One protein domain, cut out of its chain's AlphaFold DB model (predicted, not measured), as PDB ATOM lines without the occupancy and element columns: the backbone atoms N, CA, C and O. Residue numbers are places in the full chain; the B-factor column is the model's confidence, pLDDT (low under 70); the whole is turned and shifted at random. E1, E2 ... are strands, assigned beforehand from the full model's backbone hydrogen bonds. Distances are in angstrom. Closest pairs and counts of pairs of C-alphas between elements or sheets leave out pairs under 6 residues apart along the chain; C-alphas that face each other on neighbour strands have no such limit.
ATOM      1  N   ASP A  22     153.785 187.523 184.802       78.31
ATOM      2  CA  ASP A  22     155.232 187.364 184.993       78.31
ATOM      3  C   ASP A  22     155.801 186.126 184.276       78.31
ATOM      4  O   ASP A  22     156.988 185.841 184.401       78.31
ATOM      5  N   GLY A  23     154.967 185.373 183.544       75.06
ATOM      6  CA  GLY A  23     155.385 184.163 182.828       75.06
ATOM      7  C   GLY A  23     155.652 182.967 183.746       75.06
ATOM      8  O   GLY A  23     156.267 181.999 183.325       75.06
ATOM      9  N   LYS A  24     155.195 183.028 185.002       85.50
ATOM     10  CA  LYS A  24     155.334 181.951 186.002       85.50
ATOM     11  C   LYS A  24     154.319 180.826 185.812       85.50
ATOM     12  O   LYS A  24     154.524 179.698 186.256       85.50
ATOM     13  N   SER A  25     153.218 181.139 185.144       89.06
ATOM     14  CA  SER A  25     152.223 180.177 184.710       89.06
ATOM     15  C   SER A  25     151.684 180.560 183.342       89.06
ATOM     16  O   SER A  25     151.663 181.737 182.965       89.06
ATOM     17  N   ILE A  26     151.261 179.545 182.602       90.12
ATOM     18  CA  ILE A  26     150.687 179.673 181.272       90.12
ATOM     19  C   ILE A  26     149.429 178.822 181.188       90.12
ATOM     20  O   ILE A  26     149.330 177.765 181.812       90.12
ATOM     21  N   LYS A  27     148.452 179.315 180.433       92.25
ATOM     22  CA  LYS A  27     147.261 178.550 180.105       92.25
ATOM     23  C   LYS A  27     147.479 177.844 178.769       92.25
ATOM     24  O   LYS A  27     147.909 178.497 177.824       92.25
ATOM     25  N   VAL A  28     147.204 176.547 178.724       92.00
ATOM     26  CA  VAL A  28     147.420 175.673 177.562       92.00
ATOM     27  C   VAL A  28     146.164 174.868 177.260       92.00
ATOM     28  O   VAL A  28     145.375 174.572 178.167       92.00
ATOM     29  N   ALA A  29     145.987 174.491 175.997       92.31
ATOM     30  CA  ALA A  29     144.886 173.628 175.591       92.31
ATOM     31  C   ALA A  29     145.090 172.182 176.082       92.31
ATOM     32  O   ALA A  29     146.168 171.597 175.961       92.31
ATOM     33  N   VAL A  30     144.020 171.591 176.613       93.19
ATOM     34  CA  VAL A  30     143.933 170.172 176.970       93.19
ATOM     35  C   VAL A  30     143.174 169.451 175.852       93.19
ATOM     36  O   VAL A  30     142.020 169.813 175.591       93.19
ATOM     37  N   PRO A  31     143.792 168.458 175.184       90.06
ATOM     38  CA  PRO A  31     143.136 167.708 174.118       90.06
ATOM     39  C   PRO A  31     142.002 166.831 174.665       90.06
ATOM     40  O   PRO A  31     141.874 166.643 175.873       90.06
ATOM     41  N   GLU A  32     141.178 166.287 173.775       91.56
ATOM     42  CA  GLU A  32     140.099 165.363 174.140       91.56
ATOM     43  C   GLU A  32     140.597 164.093 174.841       91.56
ATOM     44  O   GLU A  32     141.765 163.714 174.731       91.56
ATOM     45  N   SER A  33     139.697 163.428 175.569       91.12
ATOM     46  CA  SER A  33     139.965 162.163 176.275       91.12
ATOM     47  C   SER A  33     141.214 162.191 177.171       91.12
ATOM     48  O   SER A  33     141.965 161.216 177.245       91.12
ATOM     49  N   THR A  34     141.459 163.317 177.840       91.44
ATOM     50  CA  THR A  34     142.653 163.552 178.656       91.44
ATOM     51  C   THR A  34     142.272 163.852 180.097       91.44
ATOM     52  O   THR A  34     141.373 164.644 180.370       91.44
ATOM     53  N   THR A  35     143.007 163.253 181.034       95.62
ATOM     54  CA  THR A  35     142.928 163.580 182.460       95.62
ATOM     55  C   THR A  35     144.236 164.219 182.910       95.62
ATOM     56  O   THR A  35     145.305 163.610 182.854       95.62
ATOM     57  N   ILE A  36     144.134 165.462 183.362       96.00
ATOM     58  CA  ILE A  36     145.178 166.232 184.025       96.00
ATOM     59  C   ILE A  36     144.869 166.228 185.517       96.00
ATOM     60  O   ILE A  36     143.734 166.488 185.911       96.00
ATOM     61  N   THR A  37     145.878 165.946 186.331       97.00
ATOM     62  CA  THR A  37     145.792 165.950 187.789       97.00
ATOM     63  C   THR A  37     146.647 167.080 188.342       97.00
ATOM     64  O   THR A  37     147.809 167.235 187.957       97.00
ATOM     65  N   ALA A  38     146.085 167.862 189.257       95.75
ATOM     66  CA  ALA A  38     146.793 168.931 189.940       95.75
ATOM     67  C   ALA A  38     148.055 168.396 190.642       95.75
ATOM     68  O   ALA A  38     148.068 167.297 191.199       95.75
ATOM     69  N   GLY A  39     149.135 169.175 190.611       93.75
ATOM     70  CA  GLY A  39     150.417 168.814 191.218       93.75
ATOM     71  C   GLY A  39     151.285 167.861 190.387       93.75
ATOM     72  O   GLY A  39     152.402 167.552 190.800       93.75
ATOM     73  N   LYS A  40     150.819 167.401 189.218       96.94
ATOM     74  CA  LYS A  40     151.615 166.584 188.287       96.94
ATOM     75  C   LYS A  40     152.178 167.426 187.144       96.94
ATOM     76  O   LYS A  40     151.620 168.451 186.759       96.94
ATOM     77  N   PHE A  41     153.300 166.988 186.596       97.31
ATOM     78  CA  PHE A  41     153.968 167.578 185.448       97.31
ATOM     79  C   PHE A  41     153.376 167.087 184.134       97.31
ATOM     80  O   PHE A  41     153.117 165.895 183.945       97.31
ATOM     81  N   TYR A  42     153.233 168.023 183.201       96.19
ATOM     82  CA  TYR A  42     152.756 167.772 181.852       96.19
ATOM     83  C   TYR A  42     153.564 168.581 180.847       96.19
ATOM     84  O   TYR A  42     153.976 169.707 181.121       96.19
ATOM     85  N   LEU A  43     153.752 167.991 179.669       94.19
ATOM     86  CA  LEU A  43     154.233 168.672 178.475       94.19
ATOM     87  C   LEU A  43     153.037 168.881 177.543       94.19
ATOM     88  O   LEU A  43     152.597 167.925 176.901       94.19
ATOM     89  N   LEU A  44     152.517 170.105 177.483       91.31
ATOM     90  CA  LEU A  44     151.407 170.500 176.610       91.31
ATOM     91  C   LEU A  44     151.829 171.723 175.804       91.31
ATOM     92  O   LEU A  44     152.457 172.625 176.349       91.31
ATOM     93  N   GLU A  45     151.532 171.730 174.503       85.12
ATOM     94  CA  GLU A  45     151.912 172.826 173.591       85.12
ATOM     95  C   GLU A  45     153.398 173.219 173.704       85.12
ATOM     96  O   GLU A  45     153.766 174.387 173.635       85.12
ATOM     97  N   SER A  46     154.265 172.221 173.915       86.12
ATOM     98  CA  SER A  46     155.712 172.382 174.128       86.12
ATOM     99  C   SER A  46     156.133 173.098 175.423       86.12
ATOM    100  O   SER A  46     157.326 173.328 175.619       86.12
ATOM    101  N   PHE A  47     155.209 173.363 176.348       90.00
ATOM    102  CA  PHE A  47     155.509 173.835 177.700       90.00
ATOM    103  C   PHE A  47     155.510 172.672 178.690       90.00
ATOM    104  O   PHE A  47     154.495 172.002 178.874       90.00
ATOM    105  N   LEU A  48     156.657 172.440 179.334       95.38
ATOM    106  CA  LEU A  48     156.763 171.532 180.473       95.38
ATOM    107  C   LEU A  48     156.506 172.314 181.762       95.38
ATOM    108  O   LEU A  48     157.247 173.249 182.067       95.38
ATOM    109  N   GLY A  49     155.494 171.914 182.525       95.56
ATOM    110  CA  GLY A  49     155.162 172.562 183.791       95.56
ATOM    111  C   GLY A  49     154.276 171.712 184.691       95.56
ATOM    112  O   GLY A  49     153.758 170.676 184.276       95.56
ATOM    113  N   CYS A  50     154.111 172.158 185.933       96.69
ATOM    114  CA  CYS A  50     153.267 171.508 186.933       96.69
ATOM    115  C   CYS A  50     151.822 172.020 186.827       96.69
ATOM    116  O   CYS A  50     151.591 173.228 186.842       96.69
ATOM    117  N   ALA A  51     150.844 171.124 186.706       96.75
ATOM    118  CA  ALA A  51     149.436 171.483 186.595       96.75
ATOM    119  C   ALA A  51     148.903 172.069 187.906       96.75
ATOM    120  O   ALA A  51     149.036 171.477 188.975       96.75
ATOM    121  N   ALA A  52     148.245 173.223 187.817       93.94
ATOM    122  CA  ALA A  52     147.660 173.896 188.974       93.94
ATOM    123  C   ALA A  52     146.269 173.359 189.363       93.94
ATOM    124  O   ALA A  52     145.757 173.701 190.425       93.94
ATOM    125  N   GLN A  53     145.639 172.559 188.499       93.62
ATOM    126  CA  GLN A  53     144.249 172.128 188.643       93.62
ATOM    127  C   GLN A  53     143.999 170.785 187.954       93.62
ATOM    128  O   GLN A  53     144.715 170.422 187.017       93.62
ATOM    129  N   ASP A  54     142.948 170.094 188.392       96.00
ATOM    130  CA  ASP A  54     142.427 168.920 187.699       96.00
ATOM    131  C   ASP A  54     141.627 169.346 186.463       96.00
ATOM    132  O   ASP A  54     140.837 170.292 186.511       96.00
ATOM    133  N   VAL A  55     141.801 168.628 185.356       95.56
ATOM    134  CA  VAL A  55     141.002 168.798 184.135       95.56
ATOM    135  C   VAL A  55     140.708 167.423 183.560       95.56
ATOM    136  O   VAL A  55     141.611 166.606 183.422       95.56
ATOM    137  N   THR A  56     139.456 167.151 183.210       95.50
ATOM    138  CA  THR A  56     139.076 165.940 182.472       95.50
ATOM    139  C   THR A  56     138.292 166.347 181.239       95.50
ATOM    140  O   THR A  56     137.350 167.129 181.349       95.50
ATOM    141  N   THR A  57     138.688 165.836 180.080       94.31
ATOM    142  CA  THR A  57     137.995 166.029 178.804       94.31
ATOM    143  C   THR A  57     137.431 164.698 178.313       94.31
ATOM    144  O   THR A  57     138.109 163.670 178.368       94.31
ATOM    145  N   GLY A  58     136.182 164.699 177.847       90.38
ATOM    146  CA  GLY A  58     135.574 163.576 177.136       90.38
ATOM    147  C   GLY A  58     135.957 163.534 175.653       90.38
ATOM    148  O   GLY A  58     136.807 164.293 175.185       90.38
ATOM    149  N   ALA A  59     135.324 162.637 174.896       91.94
ATOM    150  CA  ALA A  59     135.462 162.592 173.440       91.94
ATOM    151  C   ALA A  59     134.788 163.816 172.792       91.94
ATOM    152  O   ALA A  59     133.642 164.127 173.115       91.94
ATOM    153  N   GLY A  60     135.477 164.493 171.872       88.56
ATOM    154  CA  GLY A  60     135.015 165.723 171.222       88.56
ATOM    155  C   GLY A  60     135.110 166.984 172.086       88.56
ATOM    156  O   GLY A  60     134.667 168.047 171.652       88.56
ATOM    157  N   GLU A  61     135.672 166.889 173.293       88.00
ATOM    158  CA  GLU A  61     135.766 168.000 174.242       88.00
ATOM    159  C   GLU A  61     137.212 168.475 174.382       88.00
ATOM    160  O   GLU A  61     138.120 167.685 174.607       88.00
ATOM    161  N   THR A  62     137.437 169.783 174.321       90.88
ATOM    162  CA  THR A  62     138.711 170.400 174.713       90.88
ATOM    163  C   THR A  62     138.484 171.291 175.917       90.88
ATOM    164  O   THR A  62     137.415 171.883 176.064       90.88
ATOM    165  N   SER A  63     139.503 171.439 176.751       92.94
ATOM    166  CA  SER A  63     139.464 172.357 177.887       92.94
ATOM    167  C   SER A  63     140.784 173.114 177.990       92.94
ATOM    168  O   SER A  63     141.657 172.975 177.136       92.94
ATOM    169  N   GLU A  64     140.937 173.926 179.025       91.62
ATOM    170  CA  GLU A  64     142.179 174.632 179.306       91.62
ATOM    171  C   GLU A  64     142.730 174.204 180.670       91.62
ATOM    172  O   GLU A  64     141.995 174.104 181.657       91.62
ATOM    173  N   ALA A  65     144.043 173.998 180.740       92.50
ATOM    174  CA  ALA A  65     144.768 173.790 181.988       92.50
ATOM    175  C   ALA A  65     145.763 174.925 182.208       92.50
ATOM    176  O   ALA A  65     146.288 175.515 181.264       92.50
ATOM    177  N   VAL A  66     146.043 175.221 183.474       94.31
ATOM    178  CA  VAL A  66     147.114 176.143 183.855       94.31
ATOM    179  C   VAL A  66     148.329 175.323 184.276       94.31
ATOM    180  O   VAL A  66     148.241 174.530 185.214       94.31
ATOM    181  N   LEU A  67     149.459 175.537 183.601       95.06
ATOM    182  CA  LEU A  67     150.755 174.970 183.965       95.06
ATOM    183  C   LEU A  67     151.621 176.038 184.634       95.06
ATOM    184  O   LEU A  67     151.831 177.116 184.076       95.06
ATOM    185  N   SER A  68     152.149 175.737 185.817       95.00
ATOM    186  CA  SER A  68     153.244 176.478 186.439       95.00
ATOM    187  C   SER A  68     154.553 176.089 185.753       95.00
ATOM    188  O   SER A  68     154.948 174.925 185.777       95.00
ATOM    189  N   ILE A  69     155.197 177.068 185.119       93.06
ATOM    190  CA  ILE A  69     156.438 176.910 184.341       93.06
ATOM    191  C   ILE A  69     157.600 177.692 184.965       93.06
ATOM    192  O   ILE A  69     158.625 177.930 184.329       93.06
ATOM    193  N   GLU A  70     157.416 178.162 186.197       92.44
ATOM    194  CA  GLU A  70     158.411 178.956 186.900       92.44
ATOM    195  C   GLU A  70     159.699 178.153 187.105       92.44
ATOM    196  O   GLU A  70     159.672 176.960 187.396       92.44
ATOM    197  N   ALA A  71     160.853 178.815 186.985       90.19
ATOM    198  CA  ALA A  71     162.151 178.206 187.265       90.19
ATOM    199  C   ALA A  71     162.396 178.089 188.782       90.19
ATOM    200  O   ALA A  71     163.315 178.701 189.338       90.19
TER     201      ALA A  71
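What this domain is: This is residues 22 to 71 of the 282 residues of an uncharacterized protein of Spirochaetes bacterium ADurb.Bin001 (UniProt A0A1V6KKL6). A two-stranded ribbon, E1 beside E4, makes the long part of one strongly twisted sheet, and the short hairpin of E2 and E3 folds across it. The links E1 to E2 and E3 to E4, which meet the ribbon at Val 30 and Ser 63, form loops, and a short antiparallel pairing of residues 35 to 36 with residues 55 to 56 ties these two links together. The printed part has 50 residues with no named helix and four strands, E1 to E4 along the chain; the sheet's order is E1, E4, E3, E2, antiparallel throughout. The class is all strand, though under half of the residues are in named elements. The whole is compact, with a radius of gyration of the C-alphas of 10.3 A, yet elongated, spanning 34 by 17 by 14 A.

How they stand to each other: E1, residues 25 to 30, is an edge strand, antiparallel to E4, residues 63 to 68, at 149 degrees; N 28 and O 65 are within hydrogen-bond range at 2.9 A. E2, residues 41 to 44, is the other edge strand and forms a hairpin with E3, residues 47 to 51, where N 47 and O 44 are 2.8 A apart. E3 is staggered: it pairs with E2 over 47 to 50 and with E4 over 50 to 51, N 68 and O 50 being 2.8 A apart. E3 and E4 are neighbours in the sheet, and the C-alphas of Ala 51 and Leu 67, which face each other, are 4.6 A apart. E2, E3 and E4 form a meander, three strands in a row with no named helix between, each the sheet neighbour of the one before; with E1, the antiparallel neighbour of E4, the four strands form a Greek key. The closest C-alphas of E1 and E2 are those of Val 28 and Leu 44, 6.6 A apart.

Where its parts are: E1 starts at C-alpha 25, (152.223, 180.177, 184.710), and is 15.1 A long. E2 is 9.7 A and E3 11.0 A. E4, 16.7 A, ends at C-alpha 68, (153.244, 176.478, 186.439).

The domain as a whole: The C-alphas farthest apart, of Gly 60 and Ala 71, are 33.9 A apart. The link E3 to E4 is long, with 11 residues; E1 to E2 is short and E2 to E3 tight. The printed part has no cut, and no printed residue has a pLDDT under 70.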